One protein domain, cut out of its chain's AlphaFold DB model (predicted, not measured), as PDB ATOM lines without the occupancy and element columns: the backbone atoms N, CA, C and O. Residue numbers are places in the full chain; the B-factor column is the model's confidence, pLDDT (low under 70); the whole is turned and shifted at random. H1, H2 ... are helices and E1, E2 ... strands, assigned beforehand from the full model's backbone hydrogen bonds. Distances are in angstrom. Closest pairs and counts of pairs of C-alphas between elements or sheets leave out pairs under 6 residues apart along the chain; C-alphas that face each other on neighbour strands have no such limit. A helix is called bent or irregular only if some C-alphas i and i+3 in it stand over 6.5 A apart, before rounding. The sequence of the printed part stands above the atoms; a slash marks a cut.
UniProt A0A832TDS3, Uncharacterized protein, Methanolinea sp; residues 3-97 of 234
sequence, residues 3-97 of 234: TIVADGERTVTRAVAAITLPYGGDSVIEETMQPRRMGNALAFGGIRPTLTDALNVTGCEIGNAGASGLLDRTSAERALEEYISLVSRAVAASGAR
ATOM      1  N   THR A   3     -79.955 317.008 711.678       82.25
ATOM      2  CA  THR A   3     -81.417 317.054 711.737       82.25
ATOM      3  C   THR A   3     -81.911 318.210 710.880       82.25
ATOM      4  O   THR A   3     -81.491 319.345 711.095       82.25
ATOM      5  N   ILE A   4     -82.813 317.935 709.937       83.25
ATOM      6  CA  ILE A   4     -83.445 318.997 709.151       83.25
ATOM      7  C   ILE A   4     -84.353 319.810 710.077       83.25
ATOM      8  O   ILE A   4     -85.125 319.231 710.848       83.25
ATOM      9  N   VAL A   5     -84.272 321.136 709.985       83.75
ATOM     10  CA  VAL A   5     -85.203 322.067 710.627       83.75
ATOM     11  C   VAL A   5     -86.141 322.613 709.555       83.75
ATOM     12  O   VAL A   5     -85.673 323.114 708.535       83.75
ATOM     13  N   ALA A   6     -87.447 322.505 709.777       83.12
ATOM     14  CA  ALA A   6     -88.484 323.038 708.898       83.12
ATOM     15  C   ALA A   6     -89.413 323.926 709.729       83.12
ATOM     16  O   ALA A   6     -89.828 323.523 710.812       83.12
ATOM     17  N   ASP A   7     -89.675 325.150 709.264       85.88
ATOM     18  CA  ASP A   7     -90.501 326.148 709.966       85.88
ATOM     19  C   ASP A   7     -90.088 326.406 711.429       85.88
ATOM     20  O   ASP A   7     -90.910 326.673 712.298       85.88
ATOM     21  N   GLY A   8     -88.781 326.326 711.710       87.19
ATOM     22  CA  GLY A   8     -88.216 326.500 713.055       87.19
ATOM     23  C   GLY A   8     -88.233 325.239 713.925       87.19
ATOM     24  O   GLY A   8     -87.592 325.225 714.974       87.19
ATOM     25  N   GLU A   9     -88.870 324.161 713.468       87.62
ATOM     26  CA  GLU A   9     -89.015 322.912 714.211       87.62
ATOM     27  C   GLU A   9     -88.052 321.829 713.723       87.62
ATOM     28  O   GLU A   9     -87.811 321.647 712.526       87.62
ATOM     29  N   ARG A  10     -87.491 321.065 714.666       84.81
ATOM     30  CA  ARG A  10     -86.641 319.914 714.339       84.81
ATOM     31  C   ARG A  10     -87.499 318.779 713.799       84.81
ATOM     32  O   ARG A  10     -88.429 318.324 714.455       84.81
ATOM     33  N   THR A  11     -87.131 318.261 712.636       84.38
ATOM     34  CA  THR A  11     -87.774 317.080 712.056       84.38
ATOM     35  C   THR A  11     -87.104 315.788 712.543       84.38
ATOM     36  O   THR A  11     -86.006 315.796 713.097       84.38
ATOM     37  N   VAL A  12     -87.743 314.640 712.310       78.25
ATOM     38  CA  VAL A  12     -87.114 313.318 712.517       78.25
ATOM     39  C   VAL A  12     -86.196 312.915 711.356       78.25
ATOM     40  O   VAL A  12     -85.491 311.907 711.434       78.25
ATOM     41  N   THR A  13     -86.181 313.703 710.279       76.50
ATOM     42  CA  THR A  13     -85.402 313.429 709.076       76.50
ATOM     43  C   THR A  13     -83.963 313.887 709.264       76.50
ATOM     44  O   THR A  13     -83.681 315.019 709.668       76.50
ATOM     45  N   ARG A  14     -83.030 312.993 708.936       75.88
ATOM     46  CA  ARG A  14     -81.596 313.275 708.930       75.88
ATOM     47  C   ARG A  14     -81.121 313.486 707.499       75.88
ATOM     48  O   ARG A  14     -81.460 312.697 706.625       75.88
ATOM     49  N   ALA A  15     -80.304 314.508 707.276       81.81
ATOM     50  CA  ALA A  15     -79.731 314.827 705.973       81.81
ATOM     51  C   ALA A  15     -78.208 314.951 706.031       81.81
ATOM     52  O   ALA A  15     -77.590 315.018 707.099       81.81
ATOM     53  N   VAL A  16     -77.588 314.966 704.855       85.00
ATOM     54  CA  VAL A  16     -76.198 315.392 704.706       85.00
ATOM     55  C   VAL A  16     -76.124 316.893 704.991       85.00
ATOM     56  O   VAL A  16     -76.966 317.650 704.517       85.00
ATOM     57  N   ALA A  17     -75.137 317.301 705.791       84.88
ATOM     58  CA  ALA A  17     -74.877 318.709 706.056       84.88
ATOM     59  C   ALA A  17     -74.435 319.382 704.753       84.88
ATOM     60  O   ALA A  17     -73.517 318.891 704.091       84.88
ATOM     61  N   ALA A  18     -75.082 320.480 704.381       88.06
ATOM     62  CA  ALA A  18     -74.770 321.203 703.159       88.06
ATOM     63  C   ALA A  18     -74.858 322.711 703.394       88.06
ATOM     64  O   ALA A  18     -75.759 323.198 704.075       88.06
ATOM     65  N   ILE A  19     -73.927 323.446 702.786       88.25
ATOM     66  CA  ILE A  19     -73.984 324.903 702.679       88.25
ATOM     67  C   ILE A  19     -74.349 325.218 701.233       88.25
ATOM     68  O   ILE A  19     -73.613 324.864 700.312       88.25
ATOM     69  N   THR A  20     -75.478 325.891 701.037       89.69
ATOM     70  CA  THR A  20     -75.931 326.308 699.708       89.69
ATOM     71  C   THR A  20     -75.485 327.736 699.439       89.69
ATOM     72  O   THR A  20     -75.834 328.655 700.177       89.69
ATOM     73  N   LEU A  21     -74.745 327.930 698.348       92.81
ATOM     74  CA  LEU A  21     -74.433 329.247 697.801       92.81
ATOM     75  C   LEU A  21     -75.321 329.466 696.566       92.81
ATOM     76  O   LEU A  21     -75.322 328.606 695.684       92.81
ATOM     77  N   PRO A  22     -76.083 330.570 696.471       93.00
ATOM     78  CA  PRO A  22     -77.118 330.746 695.448       93.00
ATOM     79  C   PRO A  22     -76.547 331.184 694.086       93.00
ATOM     80  O   PRO A  22     -77.128 332.026 693.405       93.00
ATOM     81  N   TYR A  23     -75.400 330.628 693.689       94.38
ATOM     82  CA  TYR A  23     -74.680 331.015 692.481       94.38
ATOM     83  C   TYR A  23     -74.226 329.810 691.661       94.38
ATOM     84  O   TYR A  23     -73.776 328.800 692.204       94.38
ATOM     85  N   GLY A  24     -74.312 329.937 690.341       92.94
ATOM     86  CA  GLY A  24     -73.915 328.917 689.379       92.94
ATOM     87  C   GLY A  24     -73.473 329.530 688.055       92.94
ATOM     88  O   GLY A  24     -73.390 330.746 687.909       92.94
ATOM     89  N   GLY A  25     -73.195 328.674 687.068       95.19
ATOM     90  CA  GLY A  25     -72.751 329.115 685.742       95.19
ATOM     91  C   GLY A  25     -73.742 330.022 685.011       95.19
ATOM     92  O   GLY A  25     -73.327 330.824 684.182       95.19
ATOM     93  N   ASP A  26     -75.026 329.908 685.338       95.25
ATOM     94  CA  ASP A  26     -76.155 330.654 684.780       95.25
ATOM     95  C   ASP A  26     -76.632 331.810 685.682       95.25
ATOM     96  O   ASP A  26     -77.674 332.421 685.428       95.25
ATOM     97  N   SER A  27     -75.873 332.138 686.732       96.81
ATOM     98  CA  SER A  27     -76.107 333.348 687.518       96.81
ATOM     99  C   SER A  27     -75.869 334.577 686.655       96.81
ATOM    100  O   SER A  27     -74.766 334.765 686.141       96.81
ATOM    101  N   VAL A  28     -76.908 335.401 686.498       96.62
ATOM    102  CA  VAL A  28     -76.856 336.605 685.662       96.62
ATOM    103  C   VAL A  28     -75.911 337.648 686.256       96.62
ATOM    104  O   VAL A  28     -75.853 337.830 687.474       96.62
ATOM    105  N   ILE A  29     -75.192 338.340 685.380       95.88
ATOM    106  CA  ILE A  29     -74.353 339.485 685.711       95.88
ATOM    107  C   ILE A  29     -75.055 340.739 685.192       95.88
ATOM    108  O   ILE A  29     -75.405 340.842 684.015       95.88
ATOM    109  N   GLU A  30     -75.300 341.679 686.097       89.62
ATOM    110  CA  GLU A  30     -75.737 343.034 685.749       89.62
ATOM    111  C   GLU A  30     -74.558 343.962 686.048       89.62
ATOM    112  O   GLU A  30     -73.630 344.024 685.251       89.62
ATOM    113  N   GLU A  31     -74.514 344.560 687.237       80.94
ATOM    114  CA  GLU A  31     -73.304 345.206 687.777       80.94
ATOM    115  C   GLU A  31     -72.463 344.242 688.629       80.94
ATOM    116  O   GLU A  31     -71.238 344.331 688.701       80.94
ATOM    117  N   THR A  32     -73.144 343.302 689.286       85.00
ATOM    118  CA  THR A  32     -72.569 342.215 690.081       85.00
ATOM    119  C   THR A  32     -73.312 340.920 689.787       85.00
ATOM    120  O   THR A  32     -74.375 340.922 689.148       85.00
ATOM    121  N   MET A  33     -72.763 339.806 690.268       92.81
ATOM    122  CA  MET A  33     -73.419 338.511 690.165       92.81
ATOM    123  C   MET A  33     -74.720 338.514 690.977       92.81
ATOM    124  O   MET A  33     -74.738 338.883 692.149       92.81
ATOM    125  N   GLN A  34     -75.822 338.094 690.357       94.81
ATOM    126  CA  GLN A  34     -77.130 338.044 691.005       94.81
ATOM    127  C   GLN A  34     -77.493 336.604 691.405       94.81
ATOM    128  O   GLN A  34     -77.228 335.670 690.640       94.81
ATOM    129  N   PRO A  35     -78.166 336.391 692.553       94.56
ATOM    130  CA  PRO A  35     -78.579 335.069 693.028       94.56
ATOM    131  C   PRO A  35     -79.848 334.573 692.311       94.56
ATOM    132  O   PRO A  35     -80.794 334.083 692.925       94.56
ATOM    133  N   ARG A  36     -79.915 334.762 690.990       94.31
ATOM    134  CA  ARG A  36     -81.048 334.384 690.141       94.31
ATOM    135  C   ARG A  36     -80.580 334.010 688.741       94.31
ATOM    136  O   ARG A  36     -79.527 334.449 688.281       94.31
ATOM    137  N   ARG A  37     -81.413 333.235 688.055       93.44
ATOM    138  CA  ARG A  37     -81.191 332.768 686.682       93.44
ATOM    139  C   ARG A  37     -82.081 333.554 685.722       93.44
ATOM    140  O   ARG A  37     -83.224 333.855 686.057       93.44
ATOM    141  N   MET A  38     -81.573 333.867 684.531       93.38
ATOM    142  CA  MET A  38     -82.339 334.499 683.438       93.38
ATOM    143  C   MET A  38     -82.252 333.687 682.139       93.38
ATOM    144  O   MET A  38     -82.204 334.243 681.044       93.38
ATOM    145  N   GLY A  39     -82.222 332.362 682.274       93.81
ATOM    146  CA  GLY A  39     -81.973 331.438 681.172       93.81
ATOM    147  C   GLY A  39     -80.490 331.106 681.031       93.81
ATOM    148  O   GLY A  39     -79.733 331.185 681.997       93.81
ATOM    149  N   ASN A  40     -80.104 330.694 679.827       96.75
ATOM    150  CA  ASN A  40     -78.747 330.255 679.525       96.75
ATOM    151  C   ASN A  40     -77.743 331.422 679.525       96.75
ATOM    152  O   ASN A  40     -78.119 332.586 679.392       96.75
ATOM    153  N   ALA A  41     -76.455 331.084 679.598       97.50
ATOM    154  CA  ALA A  41     -75.356 331.994 679.275       97.50
ATOM    155  C   ALA A  41     -75.417 332.458 677.809       97.50
ATOM    156  O   ALA A  41     -75.941 331.727 676.962       97.50
ATOM    157  N   LEU A  42     -74.807 333.601 677.474       97.81
ATOM    158  CA  LEU A  42     -74.677 334.049 676.074       97.81
ATOM    159  C   LEU A  42     -73.943 333.000 675.230       97.81
ATOM    160  O   LEU A  42     -74.371 332.679 674.121       97.81
ATOM    161  N   ALA A  43     -72.914 332.377 675.810       97.69
ATOM    162  CA  ALA A  43     -72.178 331.254 675.229       97.69
ATOM    163  C   ALA A  43     -73.056 330.057 674.806       97.69
ATOM    164  O   ALA A  43     -72.639 329.236 673.988       97.69
ATOM    165  N   PHE A  44     -74.275 329.959 675.344       97.62
ATOM    166  CA  PHE A  44     -75.261 328.917 675.055       97.62
ATOM    167  C   PHE A  44     -76.584 329.492 674.513       97.62
ATOM    168  O   PHE A  44     -77.652 328.908 674.714       97.62
ATOM    169  N   GLY A  45     -76.527 330.646 673.834       96.88
ATOM    170  CA  GLY A  45     -77.680 331.268 673.169       96.88
ATOM    171  C   GLY A  45     -78.616 332.047 674.098       96.88
ATOM    172  O   GLY A  45     -79.748 332.348 673.723       96.88
ATOM    173  N   GLY A  46     -78.169 332.348 675.316       96.88
ATOM    174  CA  GLY A  46     -78.866 333.233 676.240       96.88
ATOM    175  C   GLY A  46     -78.879 334.692 675.793       96.88
ATOM    176  O   GLY A  46     -78.232 335.077 674.822       96.88
ATOM    177  N   ILE A  47     -79.608 335.518 676.545       95.75
ATOM    178  CA  ILE A  47     -79.798 336.951 676.248       95.75
ATOM    179  C   ILE A  47     -79.157 337.885 677.281       95.75
ATOM    180  O   ILE A  47     -79.175 339.103 677.109       95.75
ATOM    181  N   ARG A  48     -78.621 337.340 678.377       96.06
ATOM    182  CA  ARG A  48     -77.952 338.102 679.438       96.06
ATOM    183  C   ARG A  48     -76.621 337.434 679.785       96.06
ATOM    184  O   ARG A  48     -76.576 336.205 679.795       96.06
ATOM    185  N   PRO A  49     -75.565 338.211 680.080       97.12
ATOM    186  CA  PRO A  49     -74.290 337.648 680.497       97.12
ATOM    187  C   PRO A  49     -74.412 336.963 681.857       97.12
ATOM    188  O   PRO A  49     -75.182 337.386 682.721       97.12
ATOM    189  N   THR A  50     -73.639 335.901 682.043       97.69
ATOM    190  CA  THR A  50     -73.633 335.060 683.244       97.69
ATOM    191  C   THR A  50     -72.209 334.773 683.721       97.69
ATOM    192  O   THR A  50     -71.238 335.138 683.056       97.69
ATOM    193  N   LEU A  51     -72.055 334.064 684.843       97.25
ATOM    194  CA  LEU A  51     -70.742 333.605 685.315       97.25
ATOM    195  C   LEU A  51     -69.978 332.782 684.257       97.25
ATOM    196  O   LEU A  51     -68.755 332.880 684.168       97.25
ATOM    197  N   THR A  52     -70.680 332.011 683.422       97.81
ATOM    198  CA  THR A  52     -70.054 331.295 682.295       97.81
ATOM    199  C   THR A  52     -69.457 332.265 681.273       97.81
ATOM    200  O   THR A  52     -68.353 332.046 680.781       97.81
ATOM    201  N   ASP A  53     -70.146 333.368 680.988       98.12
ATOM    202  CA  ASP A  53     -69.650 334.388 680.064       98.12
ATOM    203  C   ASP A  53     -68.454 335.144 680.650       98.12
ATOM    204  O   ASP A  53     -67.502 335.437 679.930       98.12
ATOM    205  N   ALA A  54     -68.438 335.376 681.967       97.50
ATOM    206  CA  ALA A  54     -67.274 335.934 682.654       97.50
ATOM    207  C   ALA A  54     -66.038 335.022 682.555       97.50
ATOM    208  O   ALA A  54     -64.921 335.503 682.348       97.50
ATOM    209  N   LEU A  55     -66.222 333.701 682.649       97.69
ATOM    210  CA  LEU A  55     -65.141 332.742 682.403       97.69
ATOM    211  C   LEU A  55     -64.604 332.876 680.971       97.69
ATOM    212  O   LEU A  55     -63.391 332.958 680.787       97.69
ATOM    213  N   ASN A  56     -65.480 332.978 679.969       98.12
ATOM    214  CA  ASN A  56     -65.060 333.151 678.577       98.12
ATOM    215  C   ASN A  56     -64.302 334.461 678.338       98.12
ATOM    216  O   ASN A  56     -63.211 334.453 677.770       98.12
ATOM    217  N   VAL A  57     -64.819 335.585 678.842       97.25
ATOM    218  CA  VAL A  57     -64.164 336.902 678.727       97.25
ATOM    219  C   VAL A  57     -62.786 336.921 679.407       97.25
ATOM    220  O   VAL A  57     -61.883 337.629 678.962       97.25
ATOM    221  N   THR A  58     -62.588 336.107 680.450       95.12
ATOM    222  CA  THR A  58     -61.296 335.957 681.145       95.12
ATOM    223  C   THR A  58     -60.392 334.862 680.562       95.12
ATOM    224  O   THR A  58     -59.353 334.549 681.150       95.12
ATOM    225  N   GLY A  59     -60.739 334.316 679.391       94.56
ATOM    226  CA  GLY A  59     -59.878 333.428 678.604       94.56
ATOM    227  C   GLY A  59     -60.250 331.945 678.637       94.56
ATOM    228  O   GLY A  59     -59.420 331.116 678.275       94.56
ATOM    229  N   CYS A  60     -61.452 331.582 679.091       95.62
ATOM    230  CA  CYS A  60     -61.990 330.238 678.866       95.62
ATOM    231  C   CYS A  60     -62.658 330.123 677.480       95.62
ATOM    232  O   CYS A  60     -63.022 331.121 676.866       95.62
ATOM    233  N   GLU A  61     -62.836 328.893 676.997       95.56
ATOM    234  CA  GLU A  61     -63.437 328.596 675.687       95.56
ATOM    235  C   GLU A  61     -64.656 327.672 675.848       95.56
ATOM    236  O   GLU A  61     -64.684 326.531 675.392       95.56
ATOM    237  N   ILE A  62     -65.664 328.144 676.582       97.19
ATOM    238  CA  ILE A  62     -66.877 327.391 676.911       97.19
ATOM    239  C   ILE A  62     -67.974 327.718 675.896       97.19
ATOM    240  O   ILE A  62     -68.336 328.884 675.730       97.19
ATOM    241  N   GLY A  63     -68.558 326.693 675.270       96.56
ATOM    242  CA  GLY A  63     -69.644 326.869 674.300       96.56
ATOM    243  C   GLY A  63     -69.233 327.767 673.126       96.56
ATOM    244  O   GLY A  63     -68.113 327.682 672.628       96.56
ATOM    245  N   ASN A  64     -70.131 328.653 672.686       97.19
ATOM    246  CA  ASN A  64     -69.797 329.712 671.733       97.19
ATOM    247  C   ASN A  64     -69.151 330.902 672.462       97.19
ATOM    248  O   ASN A  64     -69.800 331.923 672.690       97.19
ATOM    249  N   ALA A  65     -67.876 330.771 672.837       96.69
ATOM    250  CA  ALA A  65     -67.175 331.775 673.644       96.69
ATOM    251  C   ALA A  65     -67.175 333.187 673.027       96.69
ATOM    252  O   ALA A  65     -67.247 334.180 673.750       96.69
ATOM    253  N   GLY A  66     -67.190 333.292 671.692       95.62
ATOM    254  CA  GLY A  66     -67.289 334.576 670.991       95.62
ATOM    255  C   GLY A  66     -68.590 335.343 671.268       95.62
ATOM    256  O   GLY A  66     -68.609 336.567 671.164       95.62
ATOM    257  N   ALA A  67     -69.665 334.659 671.676       96.38
ATOM    258  CA  ALA A  67     -70.934 335.293 672.038       96.38
ATOM    259  C   ALA A  67     -70.887 336.024 673.393       96.38
ATOM    260  O   ALA A  67     -71.744 336.864 673.665       96.38
ATOM    261  N   SER A  68     -69.885 335.753 674.235       97.25
ATOM    262  CA  SER A  68     -69.755 336.358 675.567       97.25
ATOM    263  C   SER A  68     -69.274 337.820 675.541       97.25
ATOM    264  O   SER A  68     -69.214 338.460 676.586       97.25
ATOM    265  N   GLY A  69     -68.983 338.383 674.359       90.19
ATOM    266  CA  GLY A  69     -68.435 339.735 674.189       90.19
ATOM    267  C   GLY A  69     -69.344 340.902 674.600       90.19
ATOM    268  O   GLY A  69     -68.891 342.043 674.579       90.19
ATOM    269  N   LEU A  70     -70.605 340.651 674.981       89.88
ATOM    270  CA  LEU A  70     -71.478 341.680 675.569       89.88
ATOM    271  C   LEU A  70     -71.071 342.063 677.001       89.88
ATOM    272  O   LEU A  70     -71.489 343.112 677.484       89.88
ATOM    273  N   LEU A  71     -70.301 341.214 677.686       94.38
ATOM    274  CA  LEU A  71     -69.785 341.487 679.023       94.38
ATOM    275  C   LEU A  71     -68.392 342.111 678.917       94.38
ATOM    276  O   LEU A  71     -67.489 341.528 678.317       94.38
ATOM    277  N   ASP A  72     -68.201 343.286 679.515       94.31
ATOM    278  CA  ASP A  72     -66.881 343.903 679.566       94.31
ATOM    279  C   ASP A  72     -65.946 343.141 680.520       94.31
ATOM    280  O   ASP A  72     -66.363 342.487 681.483       94.31
ATOM    281  N   ARG A  73     -64.643 343.242 680.252       95.19
ATOM    282  CA  ARG A  73     -63.621 342.497 680.987       95.19
ATOM    283  C   ARG A  73     -63.563 342.846 682.473       95.19
ATOM    284  O   ARG A  73     -63.359 341.948 683.283       95.19
ATOM    285  N   THR A  74     -63.772 344.109 682.837       95.00
ATOM    286  CA  THR A  74     -63.714 344.555 684.236       95.00
ATOM    287  C   THR A  74     -64.851 343.934 685.043       95.00
ATOM    288  O   THR A  74     -64.625 343.395 686.129       95.00
ATOM    289  N   SER A  75     -66.071 343.948 684.500       94.75
ATOM    290  CA  SER A  75     -67.238 343.314 685.123       94.75
ATOM    291  C   SER A  75     -67.087 341.793 685.211       94.75
ATOM    292  O   SER A  75     -67.420 341.200 686.239       94.75
ATOM    293  N   ALA A  76     -66.529 341.155 684.175       95.81
ATOM    294  CA  ALA A  76     -66.228 339.724 684.180       95.81
ATOM    295  C   ALA A  76     -65.233 339.336 685.287       95.81
ATOM    296  O   ALA A  76     -65.496 338.419 686.067       95.81
ATOM    297  N   GLU A  77     -64.108 340.049 685.383       95.62
ATOM    298  CA  GLU A  77     -63.079 339.808 686.401       95.62
ATOM    299  C   GLU A  77     -63.639 340.014 687.814       95.62
ATOM    300  O   GLU A  77     -63.431 339.171 688.690       95.62
ATOM    301  N   ARG A  78     -64.431 341.075 688.023       95.50
ATOM    302  CA  ARG A  78     -65.081 341.355 689.308       95.50
ATOM    303  C   ARG A  78     -66.061 340.255 689.724       95.50
ATOM    304  O   ARG A  78     -66.009 339.813 690.871       95.50
ATOM    305  N   ALA A  79     -66.938 339.807 688.824       95.31
ATOM    306  CA  ALA A  79     -67.914 338.756 689.126       95.31
ATOM    307  C   ALA A  79     -67.232 337.419 689.459       95.31
ATOM    308  O   ALA A  79     -67.660 336.697 690.363       95.31
ATOM    309  N   LEU A  80     -66.147 337.099 688.750       95.69
ATOM    310  CA  LEU A  80     -65.392 335.876 688.983       95.69
ATOM    311  C   LEU A  80     -64.640 335.908 690.319       95.69
ATOM    312  O   LEU A  80     -64.671 334.917 691.050       95.69
ATOM    313  N   GLU A  81     -64.011 337.034 690.666       95.44
ATOM    314  CA  GLU A  81     -63.358 337.222 691.968       95.44
ATOM    315  C   GLU A  81     -64.373 337.134 693.116       95.44
ATOM    316  O   GLU A  81     -64.128 336.453 694.110       95.44
ATOM    317  N   GLU A  82     -65.552 337.747 692.959       95.19
ATOM    318  CA  GLU A  82     -66.636 337.666 693.942       95.19
ATOM    319  C   GLU A  82     -67.067 336.211 694.190       95.19
ATOM    320  O   GLU A  82     -67.130 335.770 695.345       95.19
ATOM    321  N   TYR A  83     -67.298 335.442 693.120       96.31
ATOM    322  CA  TYR A  83     -67.654 334.027 693.213       96.31
ATOM    323  C   TYR A  83     -66.544 333.200 693.876       96.31
ATOM    324  O   TYR A  83     -66.803 332.462 694.831       96.31
ATOM    325  N   ILE A  84     -65.297 333.336 693.407       96.81
ATOM    326  CA  ILE A  84     -64.151 332.590 693.946       96.81
ATOM    327  C   ILE A  84     -63.969 332.906 695.428       96.81
ATOM    328  O   ILE A  84     -63.816 331.982 696.228       96.81
ATOM    329  N   SER A  85     -64.025 334.180 695.811       95.81
ATOM    330  CA  SER A  85     -63.871 334.611 697.197       95.81
ATOM    331  C   SER A  85     -64.982 334.050 698.087       95.81
ATOM    332  O   SER A  85     -64.711 333.533 699.173       95.81
ATOM    333  N   LEU A  86     -66.237 334.078 697.621       95.56
ATOM    334  CA  LEU A  86     -67.376 333.520 698.352       95.56
ATOM    335  C   LEU A  86     -67.211 332.017 698.610       95.56
ATOM    336  O   LEU A  86     -67.322 331.577 699.758       95.56
ATOM    337  N   VAL A  87     -66.919 331.238 697.566       95.94
ATOM    338  CA  VAL A  87     -66.758 329.783 697.698       95.94
ATOM    339  C   VAL A  87     -65.521 329.454 698.534       95.94
ATOM    340  O   VAL A  87     -65.581 328.587 699.401       95.94
ATOM    341  N   SER A  88     -64.418 330.183 698.353       95.81
ATOM    342  CA  SER A  88     -63.180 329.954 699.110       95.81
ATOM    343  C   SER A  88     -63.355 330.221 700.603       95.81
ATOM    344  O   SER A  88     -62.833 329.458 701.412       95.81
ATOM    345  N   ARG A  89     -64.141 331.240 700.991       95.00
ATOM    346  CA  ARG A  89     -64.510 331.458 702.401       95.00
ATOM    347  C   ARG A  89     -65.316 330.290 702.965       95.00
ATOM    348  O   ARG A  89     -65.041 329.866 704.083       95.00
ATOM    349  N   ALA A  90     -66.270 329.755 702.202       94.00
ATOM    350  CA  ALA A  90     -67.051 328.592 702.628       94.00
ATOM    351  C   ALA A  90     -66.169 327.337 702.782       94.00
ATOM    352  O   ALA A  90     -66.274 326.628 703.782       94.00
ATOM    353  N   VAL A  91     -65.244 327.101 701.844       94.25
ATOM    354  CA  VAL A  91     -64.260 326.007 701.924       94.25
ATOM    355  C   VAL A  91     -63.357 326.179 703.147       94.25
ATOM    356  O   VAL A  91     -63.221 325.243 703.932       94.25
ATOM    357  N   ALA A  92     -62.800 327.371 703.370       92.00
ATOM    358  CA  ALA A  92     -61.944 327.643 704.525       92.00
ATOM    359  C   ALA A  92     -62.689 327.451 705.857       92.00
ATOM    360  O   ALA A  92     -62.162 326.817 706.770       92.00
ATOM    361  N   ALA A  93     -63.937 327.923 705.951       92.56
ATOM    362  CA  ALA A  93     -64.779 327.754 707.135       92.56
ATOM    363  C   ALA A  93     -65.106 326.281 707.434       92.56
ATOM    364  O   ALA A  93     -65.284 325.919 708.594       92.56
ATOM    365  N   SER A  94     -65.150 325.421 706.409       90.94
ATOM    366  CA  SER A  94     -65.343 323.977 706.594       90.94
ATOM    367  C   SER A  94     -64.110 323.255 707.157       90.94
ATOM    368  O   SER A  94     -64.224 322.121 707.618       90.94
ATOM    369  N   GLY A  95     -62.923 323.875 707.097       91.06
ATOM    370  CA  GLY A  95     -61.653 323.246 707.473       91.06
ATOM    371  C   GLY A  95     -61.180 322.145 706.512       91.06
ATOM    372  O   GLY A  95     -60.274 321.378 706.850       91.06
ATOM    373  N   ALA A  96     -61.782 322.035 705.323       91.12
ATOM    374  CA  ALA A  96     -61.439 321.014 704.342       91.12
ATOM    375  C   ALA A  96     -60.015 321.202 703.790       91.12
ATOM    376  O   ALA A  96     -59.630 322.281 703.347       91.12
ATOM    377  N   ARG A  97     -59.236 320.113 703.765       93.81
ATOM    378  CA  ARG A  97     -57.878 320.079 703.181       93.81
ATOM    379  C   ARG A  97     -57.860 319.705 701.697       93.81
ATOM    380  O   ARG A  97     -56.848 319.895 701.018       93.81
TER     381      ARG A  97
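AT A GLANCE: This is residues 3 to 97 of the 234 residues of an uncharacterized protein of Methanolinea sp (UniProt A0A832TDS3). Picture a small head with two arms running off to the same end: the head holds the hairpin of E3 and E4, the short helices H1 and H2, and the first residues of the long helix H3. One arm is the rest of H3; the other is the thin link of residues 16 to 26, with the small hairpin of E1 and E2 at its far end, well away from the head. The printed part has 95 residues, with three named helices and four named strands in the order E1 E2 E3 E4 H1 H2 H3, and its class is mixed, helices and strands. The strands make two separate antiparallel sheets of two, E1 - E2 and E3 - E4. The whole is loose, with a radius of gyration of the C-alphas of 16.6 A, and elongated, spanning 50 by 29 by 22 A.

IN THESE COORDINATES: Find C-alpha 3 at (-81.417, 317.054, 711.737), where strand E1, residues 3 to 6, begins. Next comes strand E2, residues 9 to 15, 14.8 A long from first to last C-alpha. Go on to C-alpha 27 at (-76.107, 333.348, 687.518), where strand E3, residues 27 to 29, begins; strand E4 follows at residues 33 to 37. Helix H1 is residues 51 to 57, 9.9 A long, and helix H2 is residues 65 to 70, 11.0 A long. H2 is irregular: C-alphas 67 and 70 are 7.3 A apart. Helix H3, residues 73 to 94, runs 31.6 A to C-alpha 94 at (-65.343, 323.977, 706.594).

HOW THE PARTS SIT: Start with the hairpin of E1 and E2, where N 6 and O 9 are 2.9 A apart, within hydrogen-bond range. Both strands are apart from E3, E4, H1, H2 and H3. In the hairpin of E3 and E4, look for N 34 and O 28, 2.9 A apart and within range. The closest C-alphas of E3 and H1 are those of Ser 27 and Leu 51, 5.8 A apart; those of E4 and H3 are Met 33 and Ala 79, at 5.6 A. H1 touches H2, about perpendicular at 81 degrees, closest at the C-alphas of Asp 53 and Ser 68, 4.9 A apart. H3 touches H1 with residues 73 to 80 alone, closest at the C-alphas of Ala 54 and Ala 76, 4.2 A apart, at a steep tilt of 49 degrees, opposite ways. H2 and H3 are apart. Every O i to N i+4 pair is within hydrogen-bond range in H1 and H3; in H2 it is 0 of 2, with 1 of 3 O i to N i+3 pairs within range.

THE WHOLE: Look for the two C-alphas farthest apart at Val 12 and Gly 66, 50.7 A. The links E2 to E3 and E4 to H1 are long, and the second, residues 38 to 50, has no named element. The printed part has no cut, its mean pLDDT is 92.8, and no printed residue is under 70.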